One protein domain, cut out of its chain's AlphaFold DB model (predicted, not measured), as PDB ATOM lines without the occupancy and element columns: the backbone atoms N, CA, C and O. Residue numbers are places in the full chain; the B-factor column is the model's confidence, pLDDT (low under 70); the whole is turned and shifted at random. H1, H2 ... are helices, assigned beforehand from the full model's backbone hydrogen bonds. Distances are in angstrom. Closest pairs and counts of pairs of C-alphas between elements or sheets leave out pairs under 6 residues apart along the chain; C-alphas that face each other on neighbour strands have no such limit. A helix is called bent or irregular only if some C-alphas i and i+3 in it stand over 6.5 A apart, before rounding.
ATOM      1  N   HIS A  15     -30.586 -22.079   3.186       93.38
ATOM      2  CA  HIS A  15     -30.317 -22.069   4.623       93.38
ATOM      3  C   HIS A  15     -31.611 -22.007   5.445       93.38
ATOM      4  O   HIS A  15     -31.722 -22.703   6.445       93.38
ATOM      5  N   GLN A  16     -32.617 -21.259   4.988       93.69
ATOM      6  CA  GLN A  16     -33.908 -21.158   5.673       93.69
ATOM      7  C   GLN A  16     -34.699 -22.465   5.577       93.69
ATOM      8  O   GLN A  16     -35.303 -22.891   6.560       93.69
ATOM      9  N   VAL A  17     -34.633 -23.143   4.426       95.75
ATOM     10  CA  VAL A  17     -35.203 -24.488   4.247       95.75
ATOM     11  C   VAL A  17     -34.554 -25.483   5.211       95.75
ATOM     12  O   VAL A  17     -35.243 -26.212   5.916       95.75
ATOM     13  N   LEU A  18     -33.226 -25.504   5.310       96.00
ATOM     14  CA  LEU A  18     -32.536 -26.433   6.212       96.00
ATOM     15  C   LEU A  18     -32.775 -26.103   7.693       96.00
ATOM     16  O   LEU A  18     -33.005 -27.011   8.494       96.00
ATOM     17  N   ASP A  19     -32.778 -24.821   8.051       95.31
ATOM     18  CA  ASP A  19     -33.063 -24.366   9.411       95.31
ATOM     19  C   ASP A  19     -34.473 -24.762   9.849       95.31
ATOM     20  O   ASP A  19     -34.677 -25.198  10.985       95.31
ATOM     21  N   PHE A  20     -35.459 -24.626   8.961       96.31
ATOM     22  CA  PHE A  20     -36.826 -25.011   9.274       96.31
ATOM     23  C   PHE A  20     -37.012 -26.537   9.269       96.31
ATOM     24  O   PHE A  20     -37.696 -27.065  10.146       96.31
ATOM     25  N   ALA A  21     -36.322 -27.276   8.395       96.69
ATOM     26  CA  ALA A  21     -36.280 -28.741   8.454       96.69
ATOM     27  C   ALA A  21     -35.762 -29.251   9.807       96.69
ATOM     28  O   ALA A  21     -36.313 -30.198  10.371       96.69
ATOM     29  N   ALA A  22     -34.725 -28.610  10.359       95.81
ATOM     30  CA  ALA A  22     -34.185 -28.958  11.670       95.81
ATOM     31  C   ALA A  22     -35.216 -28.743  12.792       95.81
ATOM     32  O   ALA A  22     -35.321 -29.578  13.690       95.81
ATOM     33  N   VAL A  23     -36.019 -27.674  12.715       96.88
ATOM     34  CA  VAL A  23     -37.143 -27.435  13.643       96.88
ATOM     35  C   VAL A  23     -38.175 -28.536  13.545       96.88
ATOM     36  O   VAL A  23     -38.514 -29.128  14.562       96.88
ATOM     37  N   LEU A  24     -38.661 -28.822  12.338       96.19
ATOM     38  CA  LEU A  24     -39.709 -29.818  12.132       96.19
ATOM     39  C   LEU A  24     -39.244 -31.225  12.529       96.19
ATOM     40  O   LEU A  24     -40.020 -32.006  13.068       96.19
ATOM     41  N   THR A  25     -37.967 -31.543  12.319       96.56
ATOM     42  CA  THR A  25     -37.370 -32.802  12.788       96.56
ATOM     43  C   THR A  25     -37.325 -32.849  14.316       96.56
ATOM     44  O   THR A  25     -37.745 -33.833  14.918       96.56
ATOM     45  N   ALA A  26     -36.856 -31.776  14.962       96.06
ATOM     46  CA  ALA A  26     -36.791 -31.696  16.420       96.06
ATOM     47  C   ALA A  26     -38.181 -31.713  17.078       96.06
ATOM     48  O   ALA A  26     -38.316 -32.212  18.192       96.06
ATOM     49  N   ALA A  27     -39.195 -31.170  16.401       95.25
ATOM     50  CA  ALA A  27     -40.584 -31.166  16.849       95.25
ATOM     51  C   ALA A  27     -41.303 -32.500  16.582       95.25
ATOM     52  O   ALA A  27     -42.433 -32.677  17.016       95.25
ATOM     53  N   GLY A  28     -40.666 -33.446  15.882       94.19
ATOM     54  CA  GLY A  28     -41.268 -34.740  15.564       94.19
ATOM     55  C   GLY A  28     -42.256 -34.713  14.395       94.19
ATOM     56  O   GLY A  28     -43.017 -35.659  14.238       94.19
ATOM     57  N   THR A  29     -42.236 -33.676  13.554       93.31
ATOM     58  CA  THR A  29     -43.041 -33.598  12.324       93.31
ATOM     59  C   THR A  29     -42.385 -34.364  11.170       93.31
ATOM     60  O   THR A  29     -43.054 -35.099  10.452       93.31
ATOM     61  N   LEU A  30     -41.063 -34.233  10.991       95.25
ATOM     62  CA  LEU A  30     -40.303 -34.995   9.988       95.25
ATOM     63  C   LEU A  30     -39.639 -36.195  10.669       95.25
ATOM     64  O   LEU A  30     -38.540 -36.077  11.211       95.25
ATOM     65  N   THR A  31     -40.315 -37.344  10.681       93.94
ATOM     66  CA  THR A  31     -39.862 -38.524  11.450       93.94
ATOM     67  C   THR A  31     -39.250 -39.614  10.584       93.94
ATOM     68  O   THR A  31     -38.464 -40.430  11.067       93.94
ATOM     69  N   THR A  32     -39.578 -39.628   9.294       95.50
ATOM     70  CA  THR A  32     -39.080 -40.611   8.337       95.50
ATOM     71  C   THR A  32     -38.246 -39.958   7.241       95.50
ATOM     72  O   THR A  32     -38.374 -38.775   6.929       95.50
ATOM     73  N   ALA A  33     -37.402 -40.762   6.584       94.81
ATOM     74  CA  ALA A  33     -36.669 -40.312   5.401       94.81
ATOM     75  C   ALA A  33     -37.610 -39.860   4.270       94.81
ATOM     76  O   ALA A  33     -37.238 -39.009   3.468       94.81
ATOM     77  N   ARG A  34     -38.827 -40.418   4.210       95.19
ATOM     78  CA  ARG A  34     -39.840 -40.014   3.238       95.19
ATOM     79  C   ARG A  34     -40.345 -38.603   3.521       95.19
ATOM     80  O   ARG A  34     -40.349 -37.802   2.599       95.19
ATOM     81  N   ASP A  35     -40.669 -38.289   4.774       94.56
ATOM     82  CA  ASP A  35     -41.134 -36.949   5.161       94.56
ATOM     83  C   ASP A  35     -40.078 -35.891   4.827       94.56
ATOM     84  O   ASP A  35     -40.390 -34.836   4.282       94.56
ATOM     85  N   ALA A  36     -38.804 -36.200   5.093       94.69
ATOM     86  CA  ALA A  36     -37.693 -35.319   4.756       94.69
ATOM     87  C   ALA A  36     -37.553 -35.099   3.238       94.69
ATOM     88  O   ALA A  36     -37.310 -33.974   2.805       94.69
ATOM     89  N   LEU A  37     -37.720 -36.146   2.420       96.50
ATOM     90  CA  LEU A  37     -37.704 -36.017   0.959       96.50
ATOM     91  C   LEU A  37     -38.905 -35.216   0.447       96.50
ATOM     92  O   LEU A  37     -38.718 -34.334  -0.386       96.50
ATOM     93  N   ASP A  38     -40.104 -35.471   0.973       95.19
ATOM     94  CA  ASP A  38     -41.326 -34.748   0.605       95.19
ATOM     95  C   ASP A  38     -41.219 -33.255   0.982       95.19
ATOM     96  O   ASP A  38     -41.630 -32.380   0.214       95.19
ATOM     97  N   TYR A  39     -40.600 -32.948   2.128       95.94
ATOM     98  CA  TYR A  39     -40.271 -31.584   2.544       95.94
ATOM     99  C   TYR A  39     -39.287 -30.903   1.589       95.94
ATOM    100  O   TYR A  39     -39.523 -29.771   1.177       95.94
ATOM    101  N   LEU A  40     -38.191 -31.574   1.223       95.31
ATOM    102  CA  LEU A  40     -37.168 -30.997   0.344       95.31
ATOM    103  C   LEU A  40     -37.655 -30.824  -1.100       95.31
ATOM    104  O   LEU A  40     -37.249 -29.874  -1.764       95.31
ATOM    105  N   ASP A  41     -38.523 -31.714  -1.580       96.12
ATOM    106  CA  ASP A  41     -39.134 -31.621  -2.908       96.12
ATOM    107  C   ASP A  41     -40.134 -30.459  -2.995       96.12
ATOM    108  O   ASP A  41     -40.188 -29.731  -3.987       96.12
ATOM    109  N   SER A  42     -40.920 -30.250  -1.935       94.25
ATOM    110  CA  SER A  42     -42.013 -29.276  -1.920       94.25
ATOM    111  C   SER A  42     -42.082 -28.465  -0.611       94.25
ATOM    112  O   SER A  42     -43.116 -28.481   0.065       94.25
ATOM    113  N   PRO A  43     -41.048 -27.669  -0.265       94.44
ATOM    114  CA  PRO A  43     -40.969 -26.975   1.029       94.44
ATOM    115  C   PRO A  43     -42.103 -25.964   1.232       94.44
ATOM    116  O   PRO A  43     -42.618 -25.800   2.334       94.44
ATOM    117  N   HIS A  44     -42.579 -25.341   0.151       92.12
ATOM    118  CA  HIS A  44     -43.703 -24.403   0.168       92.12
ATOM    119  C   HIS A  44     -45.014 -25.001   0.713       92.12
ATOM    120  O   HIS A  44     -45.884 -24.244   1.142       92.12
ATOM    121  N   ARG A  45     -45.182 -26.334   0.721       91.88
ATOM    122  CA  ARG A  45     -46.360 -26.987   1.321       91.88
ATOM    123  C   ARG A  45     -46.409 -26.820   2.837       91.88
ATOM    124  O   ARG A  45     -47.502 -26.775   3.383       91.88
ATOM    125  N   PHE A  46     -45.253 -26.624   3.467       93.12
ATOM    126  CA  PHE A  46     -45.102 -26.406   4.906       93.12
ATOM    127  C   PHE A  46     -45.211 -24.921   5.297       93.12
ATOM    128  O   PHE A  46     -44.717 -24.476   6.336       93.12
ATOM    129  N   HIS A  47     -45.796 -24.092   4.424       92.25
ATOM    130  CA  HIS A  47     -46.000 -22.674   4.704       92.25
ATOM    131  C   HIS A  47     -46.858 -22.417   5.959       92.25
ATOM    132  O   HIS A  47     -46.513 -21.499   6.705       92.25
ATOM    133  N   PRO A  48     -47.931 -23.183   6.244       91.44
ATOM    134  CA  PRO A  48     -48.702 -23.009   7.476       91.44
ATOM    135  C   PRO A  48     -47.883 -23.232   8.756       91.44
ATOM    136  O   PRO A  48     -47.964 -22.427   9.686       91.44
ATOM    137  N   GLU A  49     -47.056 -24.274   8.788       93.88
ATOM    138  CA  GLU A  49     -46.169 -24.627   9.895       93.88
ATOM    139  C   GLU A  49     -45.084 -23.563  10.054       93.88
ATOM    140  O   GLU A  49     -44.822 -23.103  11.165       93.88
ATOM    141  N   HIS A  50     -44.500 -23.096   8.944       94.44
ATOM    142  CA  HIS A  50     -43.528 -22.004   8.974       94.44
ATOM    143  C   HIS A  50     -44.165 -20.718   9.515       94.44
ATOM    144  O   HIS A  50     -43.584 -20.028  10.349       94.44
ATOM    145  N   ALA A  51     -45.386 -20.390   9.087       91.81
ATOM    146  CA  ALA A  51     -46.112 -19.225   9.583       91.81
ATOM    147  C   ALA A  51     -46.461 -19.348  11.076       91.81
ATOM    148  O   ALA A  51     -46.478 -18.347  11.794       91.81
ATOM    149  N   LEU A  52     -46.749 -20.553  11.576       92.81
ATOM    150  CA  LEU A  52     -46.892 -20.804  13.011       92.81
ATOM    151  C   LEU A  52     -45.566 -20.574  13.747       92.81
ATOM    152  O   LEU A  52     -45.542 -19.823  14.716       92.81
ATOM    153  N   TRP A  53     -44.472 -21.142  13.247       94.38
ATOM    154  CA  TRP A  53     -43.135 -20.984  13.817       94.38
ATOM    155  C   TRP A  53     -42.703 -19.512  13.898       94.38
ATOM    156  O   TRP A  53     -42.276 -19.054  14.958       94.38
ATOM    157  N   THR A  54     -42.919 -18.729  12.837       93.12
ATOM    158  CA  THR A  54     -42.669 -17.277  12.836       93.12
ATOM    159  C   THR A  54     -43.550 -16.531  13.841       93.12
ATOM    160  O   THR A  54     -43.056 -15.658  14.551       93.12
ATOM    161  N   ARG A  55     -44.842 -16.874  13.964       92.25
ATOM    162  CA  ARG A  55     -45.743 -16.250  14.958       92.25
ATOM    163  C   ARG A  55     -45.349 -16.548  16.401       92.25
ATOM    164  O   ARG A  55     -45.655 -15.752  17.282       92.25
ATOM    165  N   CYS A  56     -44.682 -17.671  16.641       92.19
ATOM    166  CA  CYS A  56     -44.148 -18.040  17.949       92.19
ATOM    167  C   CYS A  56     -42.771 -17.422  18.244       92.19
ATOM    168  O   CYS A  56     -42.161 -17.796  19.243       92.19
ATOM    169  N   ASP A  57     -42.295 -16.493  17.410       94.31
ATOM    170  CA  ASP A  57     -40.970 -15.868  17.505       94.31
ATOM    171  C   ASP A  57     -39.814 -16.870  17.342       94.31
ATOM    172  O   ASP A  57     -38.828 -16.866  18.074       94.31
ATOM    173  N   HIS A  58     -39.954 -17.758  16.356       94.75
ATOM    174  CA  HIS A  58     -38.919 -18.698  15.925       94.75
ATOM    175  C   HIS A  58     -38.344 -19.578  17.054       94.75
ATOM    176  O   HIS A  58     -37.119 -19.665  17.209       94.75
ATOM    177  N   PRO A  59     -39.190 -20.278  17.834       95.62
ATOM    178  CA  PRO A  59     -38.727 -21.116  18.929       95.62
ATOM    179  C   PRO A  59     -37.773 -22.205  18.426       95.62
ATOM    180  O   PRO A  59     -37.882 -22.706  17.301       95.62
ATOM    181  N   ARG A  60     -36.822 -22.566  19.286       95.19
ATOM    182  CA  ARG A  60     -35.810 -23.598  19.055       95.19
ATOM    183  C   ARG A  60     -35.800 -24.563  20.240       95.19
ATOM    184  O   ARG A  60     -36.112 -24.130  21.353       95.19
ATOM    185  N   PRO A  61     -35.420 -25.835  20.031       94.19
ATOM    186  CA  PRO A  61     -35.224 -26.751  21.141       94.19
ATOM    187  C   PRO A  61     -34.159 -26.187  22.090       94.19
ATOM    188  O   PRO A  61     -33.209 -25.534  21.639       94.19
ATOM    189  N   PRO A  62     -34.299 -26.416  23.406       93.56
ATOM    190  CA  PRO A  62     -33.338 -25.919  24.376       93.56
ATOM    191  C   PRO A  62     -31.954 -26.524  24.111       93.56
ATOM    192  O   PRO A  62     -31.830 -27.717  23.819       93.56
ATOM    193  N   SER A  63     -30.900 -25.711  24.229       91.44
ATOM    194  CA  SER A  63     -29.547 -26.185  23.946       91.44
ATOM    195  C   SER A  63     -29.112 -27.224  24.992       91.44
ATOM    196  O   SER A  63     -29.228 -26.968  26.200       91.44
ATOM    197  N   PRO A  64     -28.579 -28.390  24.573       87.31
ATOM    198  CA  PRO A  64     -28.026 -29.374  25.504       87.31
ATOM    199  C   PRO A  64     -26.784 -28.835  26.233       87.31
ATOM    200  O   PRO A  64     -26.496 -29.249  27.363       87.31
ATOM    201  N   ASP A  65     -26.089 -27.873  25.625       92.50
ATOM    202  CA  ASP A  65     -24.869 -27.289  26.171       92.50
ATOM    203  C   ASP A  65     -25.150 -26.353  27.348       92.50
ATOM    204  O   ASP A  65     -24.307 -26.232  28.233       92.50
ATOM    205  N   ASP A  66     -26.339 -25.747  27.440       91.44
ATOM    206  CA  ASP A  66     -26.677 -24.823  28.533       91.44
ATOM    207  C   ASP A  66     -26.532 -25.501  29.899       91.44
ATOM    208  O   ASP A  66     -25.883 -24.985  30.814       91.44
ATOM    209  N   LEU A  67     -27.093 -26.707  30.035       92.50
ATOM    210  CA  LEU A  67     -27.008 -27.479  31.272       92.50
ATOM    211  C   LEU A  67     -25.615 -28.071  31.485       92.50
ATOM    212  O   LEU A  67     -25.177 -28.171  32.634       92.50
ATOM    213  N   ALA A  68     -24.915 -28.468  30.419       93.38
ATOM    214  CA  ALA A  68     -23.543 -28.963  30.514       93.38
ATOM    215  C   ALA A  68     -22.597 -27.864  31.033       93.38
ATOM    216  O   ALA A  68     -21.904 -28.065  32.033       93.38
ATOM    217  N   ASN A  69     -22.670 -26.672  30.449       93.12
ATOM    218  CA  ASN A  69     -21.904 -25.491  30.841       93.12
ATOM    219  C   ASN A  69     -22.283 -25.029  32.258       93.12
ATOM    220  O   ASN A  69     -21.412 -24.761  33.089       93.12
ATOM    221  N   ALA A  70     -23.575 -25.031  32.607       93.31
ATOM    222  CA  ALA A  70     -24.026 -24.713  33.963       93.31
ATOM    223  C   ALA A  70     -23.512 -25.705  35.020       93.31
ATOM    224  O   ALA A  70     -23.350 -25.339  36.187       93.31
ATOM    225  N   ARG A  71     -23.288 -26.976  34.660       93.69
ATOM    226  CA  ARG A  71     -22.676 -27.968  35.563       93.69
ATOM    227  C   ARG A  71     -21.191 -27.677  35.767       93.69
ATOM    228  O   ARG A  71     -20.736 -27.740  36.906       93.69
ATOM    229  N   GLN A  72     -20.472 -27.312  34.706       95.06
ATOM    230  CA  GLN A  72     -19.043 -26.976  34.768       95.06
ATOM    231  C   GLN A  72     -18.761 -25.730  35.621       95.06
ATOM    232  O   GLN A  72     -17.787 -25.702  36.365       95.06
ATOM    233  N   LEU A  73     -19.644 -24.728  35.575       94.12
ATOM    234  CA  LEU A  73     -19.517 -23.477  36.337       94.12
ATOM    235  C   LEU A  73     -19.834 -23.612  37.841       94.12
ATOM    236  O   LEU A  73     -19.586 -22.682  38.608       94.12
ATOM    237  N   GLY A  74     -20.385 -24.747  38.281       89.19
ATOM    238  CA  GLY A  74     -20.745 -24.992  39.680       89.19
ATOM    239  C   GLY A  74     -22.123 -24.451  40.090       89.19
ATOM    240  O   GLY A  74     -22.731 -23.599  39.443       89.19
ATOM    241  N   ARG A  75     -22.672 -24.987  41.191       83.19
ATOM    242  CA  ARG A  75     -24.075 -24.752  41.596       83.19
ATOM    243  C   ARG A  75     -24.391 -23.307  41.981       83.19
ATOM    244  O   ARG A  75     -25.493 -22.855  41.692       83.19
ATOM    245  N   THR A  76     -23.450 -22.612  42.614       89.00
ATOM    246  CA  THR A  76     -23.636 -21.264  43.173       89.00
ATOM    247  C   THR A  76     -23.221 -20.145  42.221       89.00
ATOM    248  O   THR A  76     -23.379 -18.976  42.566       89.00
ATOM    249  N   SER A  77     -22.695 -20.475  41.038       95.50
ATOM    250  CA  SER A  77     -22.323 -19.472  40.042       95.50
ATOM    251  C   SER A  77     -23.577 -18.760  39.511       95.50
ATOM    252  O   SER A  77     -24.491 -19.436  39.027       95.50
ATOM    253  N   PRO A  78     -23.630 -17.413  39.532       95.69
ATOM    254  CA  PRO A  78     -24.720 -16.656  38.918       95.69
ATOM    255  C   PRO A  78     -24.906 -16.998  37.435       95.69
ATOM    256  O   PRO A  78     -26.033 -17.134  36.968       95.69
ATOM    257  N   GLN A  79     -23.803 -17.231  36.716       94.81
ATOM    258  CA  GLN A  79     -23.828 -17.627  35.309       94.81
ATOM    259  C   GLN A  79     -24.436 -19.025  35.118       94.81
ATOM    260  O   GLN A  79     -25.184 -19.251  34.173       94.81
ATOM    261  N   ALA A  80     -24.182 -19.959  36.042       95.00
ATOM    262  CA  ALA A  80     -24.820 -21.272  36.012       95.00
ATOM    263  C   ALA A  80     -26.328 -21.197  36.290       95.00
ATOM    264  O   ALA A  80     -27.103 -21.950  35.701       95.00
ATOM    265  N   THR A  81     -26.755 -20.310  37.192       94.44
ATOM    266  CA  THR A  81     -28.180 -20.046  37.446       94.44
ATOM    267  C   THR A  81     -28.855 -19.461  36.213       94.44
ATOM    268  O   THR A  81     -29.929 -19.927  35.837       94.44
ATOM    269  N   GLU A  82     -28.207 -18.506  35.546       95.19
ATOM    270  CA  GLU A  82     -28.743 -17.888  34.337       95.19
ATOM    271  C   GLU A  82     -28.870 -18.886  33.182       95.19
ATOM    272  O   GLU A  82     -29.933 -18.975  32.577       95.19
ATOM    273  N   LEU A  83     -27.857 -19.723  32.939       95.50
ATOM    274  CA  LEU A  83     -27.933 -20.781  31.922       95.50
ATOM    275  C   LEU A  83     -29.096 -21.752  32.173       95.50
ATOM    276  O   LEU A  83     -29.814 -22.110  31.244       95.50
ATOM    277  N   ARG A  84     -29.342 -22.145  33.432       94.50
ATOM    278  CA  ARG A  84     -30.506 -22.984  33.776       94.50
ATOM    279  C   ARG A  84     -31.821 -22.253  33.519       94.50
ATOM    280  O   ARG A  84     -32.758 -22.862  33.012       94.50
ATOM    281  N   ARG A  85     -31.903 -20.962  33.852       94.75
ATOM    282  CA  ARG A  85     -33.097 -20.139  33.610       94.75
ATOM    283  C   ARG A  85     -33.395 -20.023  32.115       94.75
ATOM    284  O   ARG A  85     -34.545 -20.210  31.719       94.75
ATOM    285  N   LEU A  86     -32.373 -19.749  31.303       94.31
ATOM    286  CA  LEU A  86     -32.479 -19.685  29.844       94.31
ATOM    287  C   LEU A  86     -32.934 -21.027  29.277       94.31
ATOM    288  O   LEU A  86     -33.934 -21.063  28.566       94.31
ATOM    289  N   HIS A  87     -32.298 -22.126  29.689       95.31
ATOM    290  CA  HIS A  87     -32.682 -23.473  29.275       95.31
ATOM    291  C   HIS A  87     -34.145 -23.791  29.618       95.31
ATOM    292  O   HIS A  87     -34.886 -24.270  28.767       95.31
ATOM    293  N   HIS A  88     -34.598 -23.487  30.840       95.44
ATOM    294  CA  HIS A  88     -35.991 -23.715  31.241       95.44
ATOM    295  C   HIS A  88     -36.985 -22.844  30.468       95.44
ATOM    296  O   HIS A  88     -38.057 -23.317  30.104       95.44
ATOM    297  N   THR A  89     -36.634 -21.587  30.198       95.19
ATOM    298  CA  THR A  89     -37.479 -20.680  29.406       95.19
ATOM    299  C   THR A  89     -37.589 -21.164  27.960       95.19
ATOM    300  O   THR A  89     -38.685 -21.185  27.396       95.19
ATOM    301  N   ALA A  90     -36.467 -21.589  27.374       94.44
ATOM    302  CA  ALA A  90     -36.417 -22.157  26.035       94.44
ATOM    303  C   ALA A  90     -37.223 -23.459  25.954       94.44
ATOM    304  O   ALA A  90     -38.049 -23.588  25.061       94.44
ATOM    305  N   ALA A  91     -37.067 -24.362  26.929       95.69
ATOM    306  CA  ALA A  91     -37.836 -25.602  27.011       95.69
ATOM    307  C   ALA A  91     -39.346 -25.331  27.067       95.69
ATOM    308  O   ALA A  91     -40.085 -25.845  26.241       95.69
ATOM    309  N   ALA A  92     -39.801 -24.438  27.952       95.94
ATOM    310  CA  ALA A  92     -41.222 -24.105  28.053       95.94
ATOM    311  C   ALA A  92     -41.784 -23.484  26.759       95.94
ATOM    312  O   ALA A  92     -42.915 -23.767  26.368       95.94
ATOM    313  N   THR A  93     -40.997 -22.637  26.087       95.69
ATOM    314  CA  THR A  93     -41.399 -22.022  24.811       95.69
ATOM    315  C   THR A  93     -41.448 -23.062  23.688       95.69
ATOM    316  O   THR A  93     -42.375 -23.055  22.882       95.69
ATOM    317  N   TRP A  94     -40.473 -23.969  23.657       97.38
ATOM    318  CA  TRP A  94     -40.399 -25.068  22.703       97.38
ATOM    319  C   TRP A  94     -41.549 -26.065  22.871       97.38
ATOM    320  O   TRP A  94     -42.209 -26.398  21.890       97.38
ATOM    321  N   ASP A  95     -41.846 -26.477  24.104       96.75
ATOM    322  CA  ASP A  95     -42.942 -27.400  24.415       96.75
ATOM    323  C   ASP A  95     -44.298 -26.809  24.001       96.75
ATOM    324  O   ASP A  95     -45.125 -27.492  23.398       96.75
ATOM    325  N   ALA A  96     -44.513 -25.513  24.258       95.56
ATOM    326  CA  ALA A  96     -45.721 -24.814  23.825       95.56
ATOM    327  C   ALA A  96     -45.848 -24.770  22.293       95.56
ATOM    328  O   ALA A  96     -46.941 -24.939  21.758       95.56
ATOM    329  N   PHE A  97     -44.739 -24.559  21.583       95.75
ATOM    330  CA  PHE A  97     -44.719 -24.597  20.123       95.75
ATOM    331  C   PHE A  97     -45.017 -25.994  19.568       95.75
ATOM    332  O   PHE A  97     -45.824 -26.106  18.649       95.75
ATOM    333  N   CYS A  98     -44.433 -27.048  20.145       96.06
ATOM    334  CA  CYS A  98     -44.714 -28.426  19.736       96.06
ATOM    335  C   CYS A  98     -46.200 -28.761  19.922       96.06
ATOM    336  O   CYS A  98     -46.832 -29.249  18.993       96.06
ATOM    337  N   ALA A  99     -46.797 -28.379  21.057       94.19
ATOM    338  CA  ALA A  99     -48.228 -28.572  21.287       94.19
ATOM    339  C   ALA A  99     -49.107 -27.846  20.246       94.19
ATOM    340  O   ALA A  99     -50.129 -28.378  19.817       94.19
ATOM    341  N   LEU A 100     -48.707 -26.644  19.814       93.94
ATOM    342  CA  LEU A 100     -49.406 -25.907  18.757       93.94
ATOM    343  C   LEU A 100     -49.273 -26.575  17.382       93.94
ATOM    344  O   LEU A 100     -50.228 -26.531  16.607       93.94
ATOM    345  N   LEU A 101     -48.108 -27.151  17.069       93.44
ATOM    346  CA  LEU A 101     -47.896 -27.916  15.838       93.44
ATOM    347  C   LEU A 101     -48.737 -29.193  15.824       93.44
ATOM    348  O   LEU A 101     -49.425 -29.439  14.836       93.44
ATOM    349  N   ASP A 102     -48.737 -29.953  16.918       92.62
ATOM    350  CA  ASP A 102     -49.521 -31.187  17.046       92.62
ATOM    351  C   ASP A 102     -51.023 -30.916  16.884       92.62
ATOM    352  O   ASP A 102     -51.738 -31.634  16.183       92.62
ATOM    353  N   GLU A 103     -51.524 -29.841  17.497       90.25
ATOM    354  CA  GLU A 103     -52.921 -29.450  17.326       90.25
ATOM    355  C   GLU A 103     -53.219 -28.963  15.907       90.25
ATOM    356  O   GLU A 103     -54.292 -29.259  15.364       90.25
ATOM    357  N   PHE A 104     -52.290 -28.225  15.296       88.88
ATOM    358  CA  PHE A 104     -52.430 -27.788  13.914       88.88
ATOM    359  C   PHE A 104     -52.541 -28.985  12.964       88.88
ATOM    360  O   PHE A 104     -53.445 -28.989  12.129       88.88
ATOM    361  N   ASP A 105     -51.706 -30.010  13.132       87.19
ATOM    362  CA  ASP A 105     -51.769 -31.248  12.348       87.19
ATOM    363  C   ASP A 105     -53.098 -31.992  12.566       87.19
ATOM    364  O   ASP A 105     -53.765 -32.406  11.616       87.19
ATOM    365  N   HIS A 106     -53.567 -32.070  13.816       86.25
ATOM    366  CA  HIS A 106     -54.798 -32.790  14.144       86.25
ATOM    367  C   HIS A 106     -56.086 -32.084  13.683       86.25
ATOM    368  O   HIS A 106     -57.077 -32.737  13.347       86.25
ATOM    369  N   THR A 107     -56.117 -30.749  13.702       84.94
ATOM    370  CA  THR A 107     -57.349 -29.957  13.507       84.94
ATOM    371  C   THR A 107     -57.347 -29.092  12.245       84.94
ATOM    372  O   THR A 107     -58.393 -28.558  11.858       84.94
ATOM    373  N   GLY A 108     -56.184 -28.899  11.619       76.19
ATOM    374  CA  GLY A 108     -55.962 -27.929  10.547       76.19
ATOM    375  C   GLY A 108     -56.058 -26.466  10.997       76.19
ATOM    376  O   GLY A 108     -56.153 -25.570  10.153       76.19
TER     377      GLY A 108
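AT A GLANCE: This is residues 15 to 108 of the 117 residues of an uncharacterized protein of Mycobacterium sp. YC-RL4 (UniProt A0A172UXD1). One long helix, H5, makes the length of the domain; H4 folds back beside its first part, and H1, H2 and H3 gather toward its other end. The printed part has 94 residues with five named helices, H1 to H5 in order, and no named strand: all helix. It is loose, radius of gyration of the C-alphas 15.8 A, spanning 49 by 24 by 20 A.

IN THESE COORDINATES: Find C-alpha 15 at (-30.317, -22.069, 4.623); H1 runs from there to residue 26. Next come H2, residues 33 to 41, H3, residues 43 to 55, irregular with C-alphas 45 and 48 7.7 A apart, and H4, residues 64 to 72. H5, residues 78 to 107, covers 43.4 A to C-alpha 107 at (-57.349, -29.957, 13.507).

HOW THE PARTS SIT: Hairpin H1 and H2 only just touch, with 3 C-alpha pairs within 8 A, through residues 17 to 21 of H1; closest are the C-alphas of Ala 21 and Tyr 39, 7.7 A. H3 and H5 only just touch, also with 3 pairs, at a steep tilt of 51 degrees; closest are C-alphas 49 and 101, 7.0 A. Hairpin H4 and H5 touch at C-alphas 70 and 80, 4.1 A. Every O i to N i+4 pair is within hydrogen-bond range in H1, H2 and H5, 6 of 9 in H3, 4 of 5 in H4.

THE WHOLE: The farthest C-alphas, Asp 41 and Thr 76, are 49.7 A apart. The printed part has no cut and no long link; no printed residue is under 70 in pLDDT.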